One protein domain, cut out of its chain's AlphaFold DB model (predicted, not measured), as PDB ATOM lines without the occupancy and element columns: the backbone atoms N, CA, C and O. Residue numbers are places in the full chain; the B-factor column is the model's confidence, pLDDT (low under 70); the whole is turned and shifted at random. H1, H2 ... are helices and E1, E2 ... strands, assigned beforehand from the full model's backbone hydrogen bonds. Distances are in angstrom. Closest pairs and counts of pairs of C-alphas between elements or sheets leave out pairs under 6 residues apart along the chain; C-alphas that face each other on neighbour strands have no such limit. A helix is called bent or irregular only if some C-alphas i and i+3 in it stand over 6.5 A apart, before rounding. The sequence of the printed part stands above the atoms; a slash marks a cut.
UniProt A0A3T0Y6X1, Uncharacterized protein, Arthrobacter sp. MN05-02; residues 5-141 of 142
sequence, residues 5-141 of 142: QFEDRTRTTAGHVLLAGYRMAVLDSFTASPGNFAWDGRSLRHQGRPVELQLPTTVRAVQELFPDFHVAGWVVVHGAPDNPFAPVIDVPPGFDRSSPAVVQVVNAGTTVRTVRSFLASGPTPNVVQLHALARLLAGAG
ATOM      1  N   GLN A   5     178.194 254.795 206.411       86.56
ATOM      2  CA  GLN A   5     178.126 254.362 207.797       86.56
ATOM      3  C   GLN A   5     178.504 252.885 207.889       86.56
ATOM      4  O   GLN A   5     177.953 252.037 207.192       86.56
ATOM      5  N   PHE A   6     179.446 252.561 208.764       82.56
ATOM      6  CA  PHE A   6     179.881 251.188 208.968       82.56
ATOM      7  C   PHE A   6     179.095 250.516 210.097       82.56
ATOM      8  O   PHE A   6     178.779 251.134 211.115       82.56
ATOM      9  N   GLU A   7     178.812 249.222 209.931       80.00
ATOM     10  CA  GLU A   7     178.194 248.372 210.957       80.00
ATOM     11  C   GLU A   7     179.220 247.913 212.008       80.00
ATOM     12  O   GLU A   7     179.428 246.723 212.239       80.00
ATOM     13  N   ASP A   8     179.899 248.865 212.642       80.56
ATOM     14  CA  ASP A   8     180.718 248.624 213.827       80.56
ATOM     15  C   ASP A   8     179.994 249.088 215.104       80.56
ATOM     16  O   ASP A   8     178.907 249.672 215.077       80.56
ATOM     17  N   ARG A   9     180.593 248.812 216.268       76.75
ATOM     18  CA  ARG A   9     180.000 249.161 217.571       76.75
ATOM     19  C   ARG A   9     179.756 250.668 217.723       76.75
ATOM     20  O   ARG A   9     178.852 251.062 218.459       76.75
ATOM     21  N   THR A  10     180.575 251.493 217.081       81.94
ATOM     22  CA  THR A  10     180.562 252.956 217.196       81.94
ATOM     23  C   THR A  10     179.765 253.646 216.097       81.94
ATOM     24  O   THR A  10     179.591 254.859 216.177       81.94
ATOM     25  N   ARG A  11     179.241 252.898 215.117       82.81
ATOM     26  CA  ARG A  11     178.575 253.423 213.917       82.81
ATOM     27  C   ARG A  11     179.434 254.456 213.198       82.81
ATOM     28  O   ARG A  11     178.981 255.553 212.876       82.81
ATOM     29  N   THR A  12     180.694 254.105 212.990       83.44
ATOM     30  CA  THR A  12     181.694 254.980 212.383       83.44
ATOM     31  C   THR A  12     181.241 255.463 211.004       83.44
ATOM     32  O   THR A  12     180.674 254.696 210.227       83.44
ATOM     33  N   THR A  13     181.517 256.729 210.680       85.94
ATOM     34  CA  THR A  13     181.145 257.341 209.396       85.94
ATOM     35  C   THR A  13     182.366 257.795 208.603       85.94
ATOM     36  O   THR A  13     183.324 258.330 209.168       85.94
ATOM     37  N   ALA A  14     182.306 257.641 207.284       85.44
ATOM     38  CA  ALA A  14     183.220 258.256 206.325       85.44
ATOM     39  C   ALA A  14     182.446 259.169 205.369       85.44
ATOM     40  O   ALA A  14     181.325 258.840 204.981       85.44
ATOM     41  N   GLY A  15     183.061 260.274 204.938       85.81
ATOM     42  CA  GLY A  15     182.492 261.114 203.883       85.81
ATOM     43  C   GLY A  15     182.362 260.330 202.577       85.81
ATOM     44  O   GLY A  15     181.279 260.238 202.008       85.81
ATOM     45  N   HIS A  16     183.448 259.683 202.145       91.50
ATOM     46  CA  HIS A  16     183.459 258.797 200.981       91.50
ATOM     47  C   HIS A  16     184.442 257.635 201.152       91.50
ATOM     48  O   HIS A  16     185.448 257.748 201.853       91.50
ATOM     49  N   VAL A  17     184.188 256.534 200.440       94.19
ATOM     50  CA  VAL A  17     185.143 255.431 200.274       94.19
ATOM     51  C   VAL A  17     185.297 255.128 198.791       94.19
ATOM     52  O   VAL A  17     184.309 254.914 198.092       94.19
ATOM     53  N   LEU A  18     186.536 255.096 198.307       93.94
ATOM     54  CA  LEU A  18     186.875 254.676 196.950       93.94
ATOM     55  C   LEU A  18     187.551 253.311 197.001       93.94
ATOM     56  O   LEU A  18     188.455 253.102 197.807       93.94
ATOM     57  N   LEU A  19     187.144 252.411 196.110       94.06
ATOM     58  CA  LEU A  19     187.628 251.036 196.042       94.06
ATOM     59  C   LEU A  19     188.268 250.763 194.675       94.06
ATOM     60  O   LEU A  19     187.630 250.969 193.644       94.06
ATOM     61  N   ALA A  20     189.512 250.281 194.672       93.56
ATOM     62  CA  ALA A  20     190.230 249.841 193.473       93.56
ATOM     63  C   ALA A  20     191.160 248.670 193.821       93.56
ATOM     64  O   ALA A  20     192.050 248.814 194.664       93.56
ATOM     65  N   GLY A  21     190.981 247.499 193.206       92.69
ATOM     66  CA  GLY A  21     191.751 246.323 193.613       92.69
ATOM     67  C   GLY A  21     191.450 245.931 195.062       92.69
ATOM     68  O   GLY A  21     190.302 245.897 195.506       92.69
ATOM     69  N   TYR A  22     192.526 245.702 195.815       93.06
ATOM     70  CA  TYR A  22     192.519 245.520 197.270       93.06
ATOM     71  C   TYR A  22     192.776 246.834 198.033       93.06
ATOM     72  O   TYR A  22     193.098 246.811 199.217       93.06
ATOM     73  N   ARG A  23     192.692 248.000 197.381       93.56
ATOM     74  CA  ARG A  23     192.979 249.298 198.005       93.56
ATOM     75  C   ARG A  23     191.704 250.083 198.251       93.56
ATOM     76  O   ARG A  23     190.868 250.213 197.356       93.56
ATOM     77  N   MET A  24     191.595 250.643 199.452       94.88
ATOM     78  CA  MET A  24     190.500 251.526 199.838       94.88
ATOM     79  C   MET A  24     191.038 252.893 200.240       94.88
ATOM     80  O   MET A  24     191.919 252.998 201.095       94.88
ATOM     81  N   ALA A  25     190.508 253.944 199.625       94.94
ATOM     82  CA  ALA A  25     190.748 255.312 200.056       94.94
ATOM     83  C   ALA A  25     189.529 255.815 200.821       94.94
ATOM     84  O   ALA A  25     188.432 255.842 200.267       94.94
ATOM     85  N   VAL A  26     189.721 256.215 202.075       95.50
ATOM     86  CA  VAL A  26     188.690 256.841 202.908       95.50
ATOM     87  C   VAL A  26     188.896 258.348 202.852       95.50
ATOM     88  O   VAL A  26     189.993 258.835 203.123       95.50
ATOM     89  N   LEU A  27     187.867 259.090 202.463       95.06
ATOM     90  CA  LEU A  27     187.946 260.533 202.302       95.06
ATOM     91  C   LEU A  27     186.980 261.217 203.255       95.06
ATOM     92  O   LEU A  27     185.826 260.809 203.402       95.06
ATOM     93  N   ASP A  28     187.463 262.295 203.846       94.44
ATOM     94  CA  ASP A  28     186.653 263.288 204.528       94.44
ATOM     95  C   ASP A  28     187.036 264.671 204.006       94.44
ATOM     96  O   ASP A  28     188.139 264.868 203.479       94.44
ATOM     97  N   SER A  29     186.132 265.633 204.105       93.31
ATOM     98  CA  SER A  29     186.395 266.980 203.622       93.31
ATOM     99  C   SER A  29     185.675 268.036 204.437       93.31
ATOM    100  O   SER A  29     184.597 267.821 204.989       93.31
ATOM    101  N   PHE A  30     186.281 269.215 204.500       93.38
ATOM    102  CA  PHE A  30     185.654 270.376 205.110       93.38
ATOM    103  C   PHE A  30     186.074 271.656 204.400       93.38
ATOM    104  O   PHE A  30     187.141 271.740 203.783       93.38
ATOM    105  N   THR A  31     185.216 272.665 204.489       92.38
ATOM    106  CA  THR A  31     185.534 274.026 204.070       92.38
ATOM    107  C   THR A  31     186.151 274.789 205.230       92.38
ATOM    108  O   THR A  31     185.745 274.641 206.383       92.38
ATOM    109  N   ALA A  32     187.139 275.624 204.933       89.50
ATOM    110  CA  ALA A  32     187.765 276.477 205.925       89.50
ATOM    111  C   ALA A  32     187.994 277.879 205.379       89.50
ATOM    112  O   ALA A  32     188.176 278.081 204.180       89.50
ATOM    113  N   SER A  33     188.022 278.857 206.283       88.88
ATOM    114  CA  SER A  33     188.445 280.204 205.921       88.88
ATOM    115  C   SER A  33     189.891 280.191 205.400       88.88
ATOM    116  O   SER A  33     190.682 279.349 205.833       88.88
ATOM    117  N   PRO A  34     190.278 281.149 204.540       85.38
ATOM    118  CA  PRO A  34     191.668 281.303 204.130       85.38
ATOM    119  C   PRO A  34     192.618 281.421 205.332       85.38
ATOM    120  O   PRO A  34     192.295 282.055 206.340       85.38
ATOM    121  N   GLY A  35     193.802 280.824 205.219       85.19
ATOM    122  CA  GLY A  35     194.802 280.838 206.280       85.19
ATOM    123  C   GLY A  35     195.828 279.720 206.143       85.19
ATOM    124  O   GLY A  35     195.721 278.858 205.270       85.19
ATOM    125  N   ASN A  36     196.825 279.748 207.028       89.81
ATOM    126  CA  ASN A  36     197.909 278.771 207.031       89.81
ATOM    127  C   ASN A  36     197.465 277.490 207.736       89.81
ATOM    128  O   ASN A  36     196.994 277.535 208.882       89.81
ATOM    129  N   PHE A  37     197.672 276.362 207.064       95.50
ATOM    130  CA  PHE A  37     197.492 275.032 207.626       95.50
ATOM    131  C   PHE A  37     198.847 274.373 207.841       95.50
ATOM    132  O   PHE A  37     199.716 274.475 206.985       95.50
ATOM    133  N   ALA A  38     199.005 273.663 208.955       95.06
ATOM    134  CA  ALA A  38     200.193 272.866 209.238       95.06
ATOM    135  C   ALA A  38     199.790 271.447 209.643       95.06
ATOM    136  O   ALA A  38     198.940 271.267 210.516       95.06
ATOM    137  N   TRP A  39     200.405 270.452 209.011       93.44
ATOM    138  CA  TRP A  39     200.185 269.031 209.259       93.44
ATOM    139  C   TRP A  39     201.515 268.343 209.562       93.44
ATOM    140  O   TRP A  39     202.424 268.350 208.736       93.44
ATOM    141  N   ASP A  40     201.624 267.727 210.736       89.38
ATOM    142  CA  ASP A  40     202.843 267.040 211.189       89.38
ATOM    143  C   ASP A  40     202.767 265.504 211.080       89.38
ATOM    144  O   ASP A  40     203.673 264.802 211.524       89.38
ATOM    145  N   GLY A  41     201.690 264.974 210.492       86.94
ATOM    146  CA  GLY A  41     201.400 263.537 210.447       86.94
ATOM    147  C   GLY A  41     200.513 263.030 211.578       86.94
ATOM    148  O   GLY A  41     200.063 261.887 211.530       86.94
ATOM    149  N   ARG A  42     200.242 263.857 212.587       87.06
ATOM    150  CA  ARG A  42     199.427 263.491 213.747       87.06
ATOM    151  C   ARG A  42     198.353 264.526 214.060       87.06
ATOM    152  O   ARG A  42     197.237 264.148 214.400       87.06
ATOM    153  N   SER A  43     198.686 265.806 213.967       91.06
ATOM    154  CA  SER A  43     197.831 266.929 214.335       91.06
ATOM    155  C   SER A  43     197.757 267.941 213.200       91.06
ATOM    156  O   SER A  43     198.776 268.400 212.682       91.06
ATOM    157  N   LEU A  44     196.531 268.324 212.844       94.88
ATOM    158  CA  LEU A  44     196.282 269.423 211.923       94.88
ATOM    159  C   LEU A  44     196.120 270.707 212.724       94.88
ATOM    160  O   LEU A  44     195.428 270.737 213.743       94.88
ATOM    161  N   ARG A  45     196.755 271.781 212.262       96.44
ATOM    162  CA  ARG A  45     196.592 273.119 212.820       96.44
ATOM    163  C   ARG A  45     196.162 274.099 211.747       96.44
ATOM    164  O   ARG A  45     196.685 274.061 210.639       96.44
ATOM    165  N   HIS A  46     195.275 275.013 212.112       95.75
ATOM    166  CA  HIS A  46     194.865 276.153 211.303       95.75
ATOM    167  C   HIS A  46     195.151 277.434 212.091       95.75
ATOM    168  O   HIS A  46     194.648 277.609 213.203       95.75
ATOM    169  N   GLN A  47     196.025 278.297 211.562       93.00
ATOM    170  CA  GLN A  47     196.494 279.514 212.250       93.00
ATOM    171  C   GLN A  47     197.003 279.237 213.683       93.00
ATOM    172  O   GLN A  47     196.708 279.956 214.635       93.00
ATOM    173  N   GLY A  48     197.731 278.128 213.852       93.38
ATOM    174  CA  GLY A  48     198.280 277.691 215.140       93.38
ATOM    175  C   GLY A  48     197.289 276.996 216.081       93.38
ATOM    176  O   GLY A  48     197.725 276.411 217.072       93.38
ATOM    177  N   ARG A  49     195.986 276.990 215.773       95.00
ATOM    178  CA  ARG A  49     194.958 276.303 216.570       95.00
ATOM    179  C   ARG A  49     194.747 274.871 216.081       95.00
ATOM    180  O   ARG A  49     194.763 274.662 214.869       95.00
ATOM    181  N   PRO A  50     194.552 273.890 216.978       95.44
ATOM    182  CA  PRO A  50     194.286 272.514 216.575       95.44
ATOM    183  C   PRO A  50     192.952 272.404 215.825       95.44
ATOM    184  O   PRO A  50     191.978 273.069 216.174       95.44
ATOM    185  N   VAL A  51     192.932 271.546 214.808       95.06
ATOM    186  CA  VAL A  51     191.734 271.120 214.082       95.06
ATOM    187  C   VAL A  51     191.503 269.654 214.413       95.06
ATOM    188  O   VAL A  51     192.385 268.819 214.207       95.06
ATOM    189  N   GLU A  52     190.331 269.349 214.958       93.06
ATOM    190  CA  GLU A  52     189.952 267.980 215.284       93.06
ATOM    191  C   GLU A  52     189.577 267.215 214.011       93.06
ATOM    192  O   GLU A  52     188.835 267.719 213.169       93.06
ATOM    193  N   LEU A  53     190.104 265.998 213.868       91.44
ATOM    194  CA  LEU A  53     189.866 265.130 212.719       91.44
ATOM    195  C   LEU A  53     189.347 263.780 213.207       91.44
ATOM    196  O   LEU A  53     190.018 263.110 213.990       91.44
ATOM    197  N   GLN A  54     188.200 263.351 212.683       90.62
ATOM    198  CA  GLN A  54     187.668 262.007 212.944       90.62
ATOM    199  C   GLN A  54     188.288 260.950 212.024       90.62
ATOM    200  O   GLN A  54     188.350 259.772 212.375       90.62
ATOM    201  N   LEU A  55     188.816 261.371 210.867       92.56
ATOM    202  CA  LEU A  55     189.301 260.461 209.833       92.56
ATOM    203  C   LEU A  55     190.355 259.436 210.298       92.56
ATOM    204  O   LEU A  55     190.254 258.294 209.858       92.56
ATOM    205  N   PRO A  56     191.332 259.746 211.177       91.12
ATOM    206  CA  PRO A  56     192.250 258.726 211.691       91.12
ATOM    207  C   PRO A  56     191.531 257.567 212.397       91.12
ATOM    208  O   PRO A  56     191.869 256.403 212.177       91.12
ATOM    209  N   THR A  57     190.507 257.875 213.198       91.56
ATOM    210  CA  THR A  57     189.662 256.872 213.862       91.56
ATOM    211  C   THR A  57     188.850 256.091 212.835       91.56
ATOM    212  O   THR A  57     188.828 254.862 212.881       91.56
ATOM    213  N   THR A  58     188.255 256.784 211.860       92.31
ATOM    214  CA  THR A  58     187.502 256.151 210.770       92.31
ATOM    215  C   THR A  58     188.364 255.183 209.965       92.31
ATOM    216  O   THR A  58     187.964 254.043 209.751       92.31
ATOM    217  N   VAL A  59     189.568 255.586 209.550       93.44
ATOM    218  CA  VAL A  59     190.500 254.731 208.794       93.44
ATOM    219  C   VAL A  59     190.832 253.467 209.571       93.44
ATOM    220  O   VAL A  59     190.812 252.385 208.990       93.44
ATOM    221  N   ARG A  60     191.088 253.584 210.876       91.69
ATOM    222  CA  ARG A  60     191.359 252.427 211.729       91.69
ATOM    223  C   ARG A  60     190.171 251.463 211.782       91.69
ATOM    224  O   ARG A  60     190.365 250.267 211.598       91.69
ATOM    225  N   ALA A  61     188.953 251.968 211.972       92.25
ATOM    226  CA  ALA A  61     187.757 251.128 211.961       92.25
ATOM    227  C   ALA A  61     187.578 250.407 210.612       92.25
ATOM    228  O   ALA A  61     187.288 249.214 210.566       92.25
ATOM    229  N   VAL A  62     187.829 251.097 209.495       92.44
ATOM    230  CA  VAL A  62     187.772 250.490 208.155       92.44
ATOM    231  C   VAL A  62     188.861 249.429 207.970       92.44
ATOM    232  O   VAL A  62     188.578 248.379 207.404       92.44
ATOM    233  N   GLN A  63     190.078 249.649 208.474       93.25
ATOM    234  CA  GLN A  63     191.143 248.634 208.469       93.25
ATOM    235  C   GLN A  63     190.729 247.374 209.237       93.25
ATOM    236  O   GLN A  63     190.964 246.265 208.765       93.25
ATOM    237  N   GLU A  64     190.075 247.534 210.387       92.62
ATOM    238  CA  GLU A  64     189.570 246.415 211.192       92.62
ATOM    239  C   GLU A  64     188.428 245.663 210.477       92.62
ATOM    240  O   GLU A  64     188.355 244.436 210.536       92.62
ATOM    241  N   LEU A  65     187.565 246.372 209.742       92.00
ATOM    242  CA  LEU A  65     186.458 245.781 208.980       92.00
ATOM    243  C   LEU A  65     186.897 245.099 207.675       92.00
ATOM    244  O   LEU A  65     186.215 244.176 207.211       92.00
ATOM    245  N   PHE A  66     187.991 245.555 207.067       93.00
ATOM    246  CA  PHE A  66     188.506 245.088 205.779       93.00
ATOM    247  C   PHE A  66     189.996 244.710 205.888       93.00
ATOM    248  O   PHE A  66     190.835 245.347 205.251       93.00
ATOM    249  N   PRO A  67     190.344 243.659 206.657       92.81
ATOM    250  CA  PRO A  67     191.737 243.318 206.967       92.81
ATOM    251  C   PRO A  67     192.562 242.897 205.740       92.81
ATOM    252  O   PRO A  67     193.778 243.065 205.727       92.81
ATOM    253  N   ASP A  68     191.906 242.398 204.690       92.69
ATOM    254  CA  ASP A  68     192.554 242.007 203.430       92.69
ATOM    255  C   ASP A  68     192.799 243.197 202.484       92.69
ATOM    256  O   ASP A  68     193.322 243.029 201.377       92.69
ATOM    257  N   PHE A  69     192.392 244.403 202.890       93.12
ATOM    258  CA  PHE A  69     192.506 245.613 202.091       93.12
ATOM    259  C   PHE A  69     193.567 246.542 202.655       93.12
ATOM    260  O   PHE A  69     193.714 246.747 203.856       93.12
ATOM    261  N   HIS A  70     194.287 247.185 201.747       93.25
ATOM    262  CA  HIS A  70     195.182 248.264 202.103       93.25
ATOM    263  C   HIS A  70     194.391 249.572 202.127       93.25
ATOM    264  O   HIS A  70     194.030 250.120 201.081       93.25
ATOM    265  N   VAL A  71     194.102 250.050 203.335       93.56
ATOM    266  CA  VAL A  71     193.247 251.212 203.595       93.56
ATOM    267  C   VAL A  71     194.099 252.418 203.996       93.56
ATOM    268  O   VAL A  71     194.930 252.307 204.898       93.56
ATOM    269  N   ALA A  72     193.859 253.572 203.372       94.50
ATOM    270  CA  ALA A  72     194.474 254.854 203.737       94.50
ATOM    271  C   ALA A  72     193.447 256.001 203.718       94.50
ATOM    272  O   ALA A  72     192.359 255.856 203.156       94.50
ATOM    273  N   GLY A  73     193.789 257.136 204.339       94.38
ATOM    274  CA  GLY A  73     192.880 258.273 204.525       94.38
ATOM    275  C   GLY A  73     193.342 259.578 203.875       94.38
ATOM    276  O   GLY A  73     194.533 259.888 203.898       94.38
ATOM    277  N   TRP A  74     192.388 260.372 203.382       95.62
ATOM    278  CA  TRP A  74     192.580 261.751 202.918       95.62
ATOM    279  C   TRP A  74     191.588 262.704 203.578       95.62
ATOM    280  O   TRP A  74     190.379 262.551 203.422       95.62
ATOM    281  N   VAL A  75     192.104 263.731 204.244       95.50
ATOM    282  CA  VAL A  75     191.337 264.918 204.617       95.50
ATOM    283  C   VAL A  75     191.546 265.976 203.544       95.50
ATOM    284  O   VAL A  75     192.668 266.450 203.342       95.50
ATOM    285  N   VAL A  76     190.468 266.351 202.865       95.44
ATOM    286  CA  VAL A  76     190.474 267.386 201.833       95.44
ATOM    287  C   VAL A  76     190.038 268.714 202.440       95.44
ATOM    288  O   VAL A  76     188.892 268.877 202.862       95.44
ATOM    289  N   VAL A  77     190.952 269.680 202.468       95.06
ATOM    290  CA  VAL A  77     190.666 271.041 202.924       95.06
ATOM    291  C   VAL A  77     190.293 271.896 201.722       95.06
ATOM    292  O   VAL A  77     191.106 272.121 200.820       95.06
ATOM    293  N   HIS A  78     189.062 272.392 201.716       92.50
ATOM    294  CA  HIS A  78     188.578 273.346 200.726       92.50
ATOM    295  C   HIS A  78     188.763 274.765 201.271       92.50
ATOM    296  O   HIS A  78     188.057 275.172 202.194       92.50
ATOM    297  N   GLY A  79     189.746 275.493 200.736       86.06
ATOM    298  CA  GLY A  79     190.040 276.871 201.134       86.06
ATOM    299  C   GLY A  79     189.257 277.890 200.310       86.06
ATOM    300  O   GLY A  79     188.078 278.136 200.545       86.06
ATOM    301  N   ALA A  80     189.932 278.505 199.337       84.25
ATOM    302  CA  ALA A  80     189.328 279.516 198.476       84.25
ATOM    303  C   ALA A  80     188.466 278.861 197.369       84.25
ATOM    304  O   ALA A  80     188.948 277.935 196.712       84.25
ATOM    305  N   PRO A  81     187.223 279.325 197.126       79.12
ATOM    306  CA  PRO A  81     186.313 278.715 196.146       79.12
ATOM    307  C   PRO A  81     186.844 278.666 194.705       79.12
ATOM    308  O   PRO A  81     186.480 277.779 193.939       79.12
ATOM    309  N   ASP A  82     187.694 279.617 194.337       87.25
ATOM    310  CA  ASP A  82     188.239 279.837 192.996       87.25
ATOM    311  C   ASP A  82     189.663 279.287 192.815       87.25
ATOM    312  O   ASP A  82     190.207 279.319 191.710       87.25
ATOM    313  N   ASN A  83     190.266 278.739 193.873       89.62
ATOM    314  CA  ASN A  83     191.609 278.181 193.824       89.62
ATOM    315  C   ASN A  83     191.657 276.782 194.462       89.62
ATOM    316  O   ASN A  83     191.787 276.664 195.683       89.62
ATOM    317  N   PRO A  84     191.660 275.701 193.659       90.75
ATOM    318  CA  PRO A  84     191.709 274.339 194.186       90.75
ATOM    319  C   PRO A  84     193.044 274.008 194.869       90.75
ATOM    320  O   PRO A  84     193.116 273.048 195.633       90.75
ATOM    321  N   PHE A  85     194.104 274.781 194.619       92.38
ATOM    322  CA  PHE A  85     195.408 274.610 195.261       92.38
ATOM    323  C   PHE A  85     195.533 275.388 196.579       92.38
ATOM    324  O   PHE A  85     196.570 275.305 197.236       92.38
ATOM    325  N   ALA A  86     194.483 276.105 196.993       91.06
ATOM    326  CA  ALA A  86     194.367 276.681 198.324       91.06
ATOM    327  C   ALA A  86     193.584 275.738 199.271       91.06
ATOM    328  O   ALA A  86     192.595 275.133 198.853       91.06
ATOM    329  N   PRO A  87     193.965 275.639 200.558       93.12
ATOM    330  CA  PRO A  87     195.108 276.302 201.181       93.12
ATOM    331  C   PRO A  87     196.440 275.589 200.891       93.12
ATOM    332  O   PRO A  87     196.480 274.417 200.498       93.12
ATOM    333  N   VAL A  88     197.544 276.300 201.130       91.62
ATOM    334  CA  VAL A  88     198.862 275.669 201.285       91.62
ATOM    335  C   VAL A  88     198.895 274.984 202.649       91.62
ATOM    336  O   VAL A  88     198.490 275.569 203.655       91.62
ATOM    337  N   ILE A  89     199.346 273.730 202.662       93.38
ATOM    338  CA  ILE A  89     199.474 272.917 203.871       93.38
ATOM    339  C   ILE A  89     200.960 272.676 204.113       93.38
ATOM    340  O   ILE A  89     201.616 271.918 203.384       93.38
ATOM    341  N   ASP A  90     201.476 273.335 205.140       94.12
ATOM    342  CA  ASP A  90     202.844 273.194 205.601       94.12
ATOM    343  C   ASP A  90     203.033 271.817 206.231       94.12
ATOM    344  O   ASP A  90     202.195 271.334 206.994       94.12
ATOM    345  N   VAL A  91     204.149 271.174 205.905       91.31
ATOM    346  CA  VAL A  91     204.569 269.914 206.522       91.31
ATOM    347  C   VAL A  91     206.025 270.034 206.965       91.31
ATOM    348  O   VAL A  91     206.784 270.779 206.335       91.31
ATOM    349  N   PRO A  92     206.448 269.310 208.013       89.00
ATOM    350  CA  PRO A  92     207.843 269.283 208.425       89.00
ATOM    351  C   PRO A  92     208.787 268.843 207.290       89.00
ATOM    352  O   PRO A  92     208.411 268.006 206.460       89.00
ATOM    353  N   PRO A  93     210.036 269.344 207.257       86.12
ATOM    354  CA  PRO A  93     211.060 268.827 206.354       86.12
ATOM    355  C   PRO A  93     211.236 267.313 206.523       86.12
ATOM    356  O   PRO A  93     211.293 266.812 207.643       86.12
ATOM    357  N   GLY A  94     211.316 266.580 205.411       80.25
ATOM    358  CA  GLY A  94     211.445 265.118 205.431       80.25
ATOM    359  C   GLY A  94     210.147 264.358 205.726       80.25
ATOM    360  O   GLY A  94     210.184 263.134 205.815       80.25
ATOM    361  N   PHE A  95     209.003 265.044 205.847       81.50
ATOM    362  CA  PHE A  95     207.710 264.380 205.981       81.50
ATOM    363  C   PHE A  95     207.377 263.577 204.716       81.50
ATOM    364  O   PHE A  95     207.148 264.143 203.640       81.50
ATOM    365  N   ASP A  96     207.328 262.251 204.852       75.62
ATOM    366  CA  ASP A  96     206.976 261.361 203.753       75.62
ATOM    367  C   ASP A  96     205.466 261.392 203.485       75.62
ATOM    368  O   ASP A  96     204.682 260.608 204.023       75.62
ATOM    369  N   ARG A  97     205.061 262.295 202.588       68.06
ATOM    370  CA  ARG A  97     203.682 262.389 202.085       68.06
ATOM    371  C   ARG A  97     203.234 261.149 201.307       68.06
ATOM    372  O   ARG A  97     202.048 261.041 201.011       68.06
ATOM    373  N   SER A  98     204.145 260.257 200.922       64.12
ATOM    374  CA  SER A  98     203.816 259.009 200.231       64.12
ATOM    375  C   SER A  98     203.587 257.837 201.184       64.12
ATOM    376  O   SER A  98     203.061 256.812 200.748       64.12
ATOM    377  N   SER A  99     203.892 258.008 202.478       66.94
ATOM    378  CA  SER A  99     203.673 256.984 203.493       66.94
ATOM    379  C   SER A  99     202.175 256.678 203.632       66.94
ATOM    380  O   SER A  99     201.398 257.557 204.016       66.94
ATOM    381  N   PRO A 100     201.736 255.440 203.345       55.84
ATOM    382  CA  PRO A 100     200.329 255.068 203.448       55.84
ATOM    383  C   PRO A 100     199.841 254.893 204.890       55.84
ATOM    384  O   PRO A 100     198.639 254.796 205.117       55.84
ATOM    385  N   ALA A 101     200.763 254.845 205.858       57.84
ATOM    386  CA  ALA A 101     200.460 254.653 207.273       57.84
ATOM    387  C   ALA A 101     199.877 255.910 207.947       57.84
ATOM    388  O   ALA A 101     199.475 255.857 209.107       57.84
ATOM    389  N   VAL A 102     199.845 257.043 207.238       69.62
ATOM    390  CA  VAL A 102     199.449 258.339 207.783       69.62
ATOM    391  C   VAL A 102     198.309 258.913 206.950       69.62
ATOM    392  O   VAL A 102     198.369 258.944 205.722       69.62
ATOM    393  N   VAL A 103     197.266 259.393 207.630       90.38
ATOM    394  CA  VAL A 103     196.212 260.189 206.993       90.38
ATOM    395  C   VAL A 103     196.852 261.385 206.291       90.38
ATOM    396  O   VAL A 103     197.605 262.151 206.892       90.38
ATOM    397  N   GLN A 104     196.560 261.554 205.009       92.56
ATOM    398  CA  GLN A 104     197.049 262.690 204.242       92.56
ATOM    399  C   GLN A 104     196.104 263.873 204.418       92.56
ATOM    400  O   GLN A 104     194.894 263.722 204.281       92.56
ATOM    401  N   VAL A 105     196.648 265.063 204.662       94.19
ATOM    402  CA  VAL A 105     195.884 266.314 204.600       94.19
ATOM    403  C   VAL A 105     196.296 267.050 203.334       94.19
ATOM    404  O   VAL A 105     197.481 267.326 203.128       94.19
ATOM    405  N   VAL A 106     195.333 267.322 202.459       94.44
ATOM    406  CA  VAL A 106     195.570 267.860 201.113       94.44
ATOM    407  C   VAL A 106     194.531 268.916 200.749       94.44
ATOM    408  O   VAL A 106     193.427 268.930 201.281       94.44
ATOM    409  N   ASN A 107     194.870 269.798 199.810       94.62
ATOM    410  CA  ASN A 107     193.882 270.650 199.148       94.62
ATOM    411  C   ASN A 107     193.189 269.904 197.994       94.62
ATOM    412  O   ASN A 107     193.637 268.838 197.546       94.62
ATOM    413  N   ALA A 108     192.103 270.483 197.485       92.88
ATOM    414  CA  ALA A 108     191.289 269.881 196.432       92.88
ATOM    415  C   ALA A 108     192.102 269.540 195.166       92.88
ATOM    416  O   ALA A 108     191.998 268.433 194.635       92.88
ATOM    417  N   GLY A 109     192.977 270.444 194.722       92.81
ATOM    418  CA  GLY A 109     193.797 270.286 193.518       92.81
ATOM    419  C   GLY A 109     194.836 269.169 193.631       92.81
ATOM    420  O   GLY A 109     195.165 268.521 192.639       92.81
ATOM    421  N   THR A 110     195.317 268.888 194.843       93.50
ATOM    422  CA  THR A 110     196.285 267.809 195.100       93.50
ATOM    423  C   THR A 110     195.606 266.447 195.272       93.50
ATOM    424  O   THR A 110     196.210 265.418 194.959       93.50
ATOM    425  N   THR A 111     194.342 266.434 195.709       93.75
ATOM    426  CA  THR A 111     193.591 265.222 196.084       93.75
ATOM    427  C   THR A 111     193.544 264.188 194.965       93.75
ATOM    428  O   THR A 111     193.891 263.028 195.174       93.75
ATOM    429  N   VAL A 112     193.163 264.596 193.750       92.69
ATOM    430  CA  VAL A 112     193.004 263.663 192.621       92.69
ATOM    431  C   VAL A 112     194.309 262.925 192.329       92.69
ATOM    432  O   VAL A 112     194.309 261.711 192.125       92.69
ATOM    433  N   ARG A 113     195.440 263.641 192.339       92.94
ATOM    434  CA  ARG A 113     196.754 263.060 192.045       92.94
ATOM    435  C   ARG A 113     197.172 262.048 193.109       92.94
ATOM    436  O   ARG A 113     197.629 260.964 192.750       92.94
ATOM    437  N   THR A 114     197.041 262.387 194.391       92.50
ATOM    438  CA  THR A 114     197.504 261.525 195.491       92.50
ATOM    439  C   THR A 114     196.621 260.293 195.652       92.50
ATOM    440  O   THR A 114     197.143 259.180 195.720       92.50
ATOM    441  N   VAL A 115     195.299 260.463 195.591       93.69
ATOM    442  CA  VAL A 115     194.335 259.357 195.639       93.69
ATOM    443  C   VAL A 115     194.529 258.416 194.451       93.69
ATOM    444  O   VAL A 115     194.636 257.205 194.635       93.69
ATOM    445  N   ARG A 116     194.657 258.947 193.226       94.00
ATOM    446  CA  ARG A 116     194.913 258.118 192.037       94.00
ATOM    447  C   ARG A 116     196.220 257.343 192.159       94.00
ATOM    448  O   ARG A 116     196.242 256.156 191.852       94.00
ATOM    449  N   SER A 117     197.295 258.001 192.601       92.44
ATOM    450  CA  SER A 117     198.594 257.352 192.806       92.44
ATOM    451  C   SER A 117     198.486 256.188 193.790       92.44
ATOM    452  O   SER A 117     199.051 255.125 193.546       92.44
ATOM    453  N   PHE A 118     197.741 256.368 194.881       92.81
ATOM    454  CA  PHE A 118     197.498 255.308 195.848       92.81
ATOM    455  C   PHE A 118     196.706 254.149 195.237       92.81
ATOM    456  O   PHE A 118     197.172 253.011 195.284       92.81
ATOM    457  N   LEU A 119     195.546 254.427 194.638       92.69
ATOM    458  CA  LEU A 119     194.652 253.398 194.096       92.69
ATOM    459  C   LEU A 119     195.315 252.594 192.966       92.69
ATOM    460  O   LEU A 119     195.120 251.386 192.877       92.69
ATOM    461  N   ALA A 120     196.148 253.236 192.144       93.19
ATOM    462  CA  ALA A 120     196.832 252.594 191.022       93.19
ATOM    463  C   ALA A 120     198.066 251.760 191.416       93.19
ATOM    464  O   ALA A 120     198.575 251.015 190.584       93.19
ATOM    465  N   SER A 121     198.567 251.875 192.650       89.44
ATOM    466  CA  SER A 121     199.826 251.230 193.067       89.44
ATOM    467  C   SER A 121     199.711 249.732 193.392       89.44
ATOM    468  O   SER A 121     200.719 249.077 193.643       89.44
ATOM    469  N   GLY A 122     198.498 249.174 193.426       81.38
ATOM    470  CA  GLY A 122     198.273 247.754 193.707       81.38
ATOM    471  C   GLY A 122     198.259 246.873 192.449       81.38
ATOM    472  O   GLY A 122     197.941 247.376 191.373       81.38
ATOM    473  N   PRO A 123     198.534 245.555 192.556       82.25
ATOM    474  CA  PRO A 123     198.164 244.589 191.519       82.25
ATOM    475  C   PRO A 123     196.695 244.726 191.103       82.25
ATOM    476  O   PRO A 123     195.816 244.878 191.952       82.25
ATOM    477  N   THR A 124     196.452 244.651 189.789       89.12
ATOM    478  CA  THR A 124     195.110 244.624 189.172       89.12
ATOM    479  C   THR A 124     194.148 245.685 189.741       89.12
ATOM    480  O   THR A 124     193.084 245.333 190.255       89.12
ATOM    481  N   PRO A 125     194.478 246.992 189.677       89.50
ATOM    482  CA  PRO A 125     193.691 248.045 190.336       89.50
ATOM    483  C   PRO A 125     192.276 248.198 189.750       89.50
ATOM    484  O   PRO A 125     191.391 248.776 190.371       89.50
ATOM    485  N   ASN A 126     192.049 247.658 188.555       90.06
ATOM    486  CA  ASN A 126     190.773 247.634 187.849       90.06
ATOM    487  C   ASN A 126     189.876 246.434 188.209       90.06
ATOM    488  O   ASN A 126     188.782 246.323 187.660       90.06
ATOM    489  N   VAL A 127     190.318 245.527 189.087       91.94
ATOM    490  CA  VAL A 127     189.541 244.350 189.510       91.94
ATOM    491  C   VAL A 127     189.005 244.578 190.918       91.94
ATOM    492  O   VAL A 127     189.773 244.705 191.860       91.94
ATOM    493  N   VAL A 128     187.685 244.623 191.080       89.06
ATOM    494  CA  VAL A 128     187.038 244.884 192.375       89.06
ATOM    495  C   VAL A 128     186.438 243.601 192.943       89.06
ATOM    496  O   VAL A 128     185.735 242.872 192.245       89.06
ATOM    497  N   GLN A 129     186.672 243.339 194.232       89.69
ATOM    498  CA  GLN A 129     186.023 242.233 194.933       89.69
ATOM    499  C   GLN A 129     184.567 242.588 195.262       89.69
ATOM    500  O   GLN A 129     184.301 243.472 196.080       89.69
ATOM    501  N   LEU A 130     183.617 241.864 194.660       91.19
ATOM    502  CA  LEU A 130     182.181 242.139 194.808       91.19
ATOM    503  C   LEU A 130     181.694 242.063 196.260       91.19
ATOM    504  O   LEU A 130     180.853 242.862 196.653       91.19
ATOM    505  N   HIS A 131     182.247 241.159 197.073       89.50
ATOM    506  CA  HIS A 131     181.884 241.043 198.489       89.50
ATOM    507  C   HIS A 131     182.242 242.304 199.285       89.50
ATOM    508  O   HIS A 131     181.438 242.786 200.081       89.50
ATOM    509  N   ALA A 132     183.428 242.873 199.048       90.88
ATOM    510  CA  ALA A 132     183.835 244.116 199.693       90.88
ATOM    511  C   ALA A 132     182.979 245.296 199.214       90.88
ATOM    512  O   ALA A 132     182.525 246.093 200.033       90.88
ATOM    513  N   LEU A 133     182.690 245.363 197.910       91.69
ATOM    514  CA  LEU A 133     181.791 246.370 197.350       91.69
ATOM    515  C   LEU A 133     180.383 246.279 197.956       91.69
ATOM    516  O   LEU A 133     179.837 247.298 198.361       91.69
ATOM    517  N   ALA A 134     179.811 245.078 198.069       90.81
ATOM    518  CA  ALA A 134     178.487 244.870 198.653       90.81
ATOM    519  C   ALA A 134     178.415 245.361 200.108       90.81
ATOM    520  O   ALA A 134     177.461 246.041 200.475       90.81
ATOM    521  N   ARG A 135     179.452 245.088 200.913       90.25
ATOM    522  CA  ARG A 135     179.555 245.592 202.294       90.25
ATOM    523  C   ARG A 135     179.614 247.119 202.357       90.25
ATOM    524  O   ARG A 135     178.967 247.707 203.214       90.25
ATOM    525  N   LEU A 136     180.358 247.765 201.455       90.12
ATOM    526  CA  LEU A 136     180.405 249.230 201.377       90.12
ATOM    527  C   LEU A 136     179.060 249.826 200.942       90.12
ATOM    528  O   LEU A 136     178.622 250.820 201.513       90.12
ATOM    529  N   LEU A 137     178.393 249.212 199.961       89.06
ATOM    530  CA  LEU A 137     177.086 249.659 199.474       89.06
ATOM    531  C   LEU A 137     175.996 249.543 200.543       89.06
ATOM    532  O   LEU A 137     175.156 250.432 200.634       89.06
ATOM    533  N   ALA A 138     176.036 248.498 201.376       87.12
ATOM    534  CA  ALA A 138     175.123 248.354 202.508       87.12
ATOM    535  C   ALA A 138     175.215 249.543 203.484       87.12
ATOM    536  O   ALA A 138     174.195 249.999 203.985       87.12
ATOM    537  N   GLY A 139     176.420 250.088 203.688       79.94
ATOM    538  CA  GLY A 139     176.649 251.266 204.530       79.94
ATOM    539  C   GLY A 139     176.423 252.621 203.849       79.94
ATOM    540  O   GLY A 139     176.379 253.641 204.527       79.94
ATOM    541  N   ALA A 140     176.310 252.668 202.518       74.56
ATOM    542  CA  ALA A 140     176.167 253.910 201.747       74.56
ATOM    543  C   ALA A 140     174.700 254.339 201.520       74.56
ATOM    544  O   ALA A 140     174.454 255.395 200.938       74.56
ATOM    545  N   GLY A 141     173.736 253.502 201.921       58.47
ATOM    546  CA  GLY A 141     172.296 253.700 201.702       58.47
ATOM    547  C   GLY A 141     171.454 253.862 202.973       58.47
ATOM    548  O   GLY A 141     170.229 253.825 202.867       58.47
TER     549      GLY A 141
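AT A GLANCE: This is residues 5 to 141 of the 142 residues of an uncharacterized protein of Arthrobacter sp. MN05-02 (UniProt A0A3T0Y6X1). A twisted sheet of four strands, E1, E2, E6 and E7, is the middle layer between helices: H2 runs along one face and H1 along the other, with H3 over the edge strand E1 on H1's side. A small three-stranded sheet, E3, E4 and E5, sits beyond H1 near the end where E2 and E6 finish, and a long link without a named element runs past it on its way from E6 to E7. The 137 printed residues hold three named helices and seven named strands, in the order E1 E2 E3 E4 E5 H1 E6 E7 H2 H3. The large sheet has the order E1, E2, E6, E7 and is mixed; the small one, E3, E4, E5, is antiparallel; the class is mixed, helices and strands. The whole is compact, with a radius of gyration of the C-alphas of 15.2 A, and the C-alphas span 43 by 32 by 29 A.

HOW THE PARTS SIT: E1, residues 16 to 20, and E2, residues 23 to 31, form an antiparallel hairpin with N 18 and O 25 2.8 A apart, within hydrogen-bond range. E3, residues 37 to 39, E4, residues 44 to 46, and E5, residues 49 to 51, form a meander, each strand the antiparallel neighbour of the one before; N 45 and O 38 are 2.8 A apart, N 51 and O 44 also 2.8 A. H1, residues 55 to 65, is on the large sheet, over E2 and E6, residues 70 to 78, at a height of 8.7 A over the sheet. H1 runs along the strands, at 24 degrees to E6 on the local plane, and its closest C-alphas to E6 are those of Gln 63 and Val 71, 5.9 A apart. E6 is parallel to E2 at 18 degrees, with N 26 and O 72 2.9 A apart. E7, residues 104 to 107, is parallel to E6 at 33 degrees, with N 106 and O 75 2.9 A apart. The closest C-alphas of E3 and E7 are those of Trp 39 and Val 105, 6.9 A apart. H2, residues 108 to 120, is on the opposite face from H1 at a height of 8.5 A, over E2 and only just over E6, where 3 of its C-alphas fall. It runs along the strands, at 1 degrees to E2 on the local plane; the C-alphas of Arg 23 and Leu 119, the closest of E2 and H2, are 5.9 A apart. H3, residues 130 to 140, is on the same face as H1, over E1 at a height of 10.5 A; its local plane is only just fitted, to 6 C-alphas. H1 and H2 are apart, as are H1 and H3, and H2 and H3. Every O i to N i+4 pair is within hydrogen-bond range in H1, against 7 of 9 in H2 and 6 of 7 in H3.

IN THESE COORDINATES: E1 begins at C-alpha 16, (183.459, 258.797, 200.981), and is 13.5 A long. E2 is 26.5 A and E6 26.0 A long; E6 begins at C-alpha 70, (195.182, 248.264, 202.103). H1 is 15.0 A long and H2 18.9 A; H2 is irregular, but only just: C-alphas 109 and 112 are 6.7 A apart. H3 is 14.9 A long and ends at C-alpha 140, (176.167, 253.910, 201.747).

THE WHOLE: The two C-alphas farthest apart are those of Gly 48 and Leu 130, 44.0 A. The printed part has no cut. The link from E6 to E7 is long, 25 residues, and within it residues 89 to 90 pair in parallel with residues 37 to 38 of E3. Mean pLDDT of the printed part is 89.1; residues 97 to 102 and residue 141 are under 70.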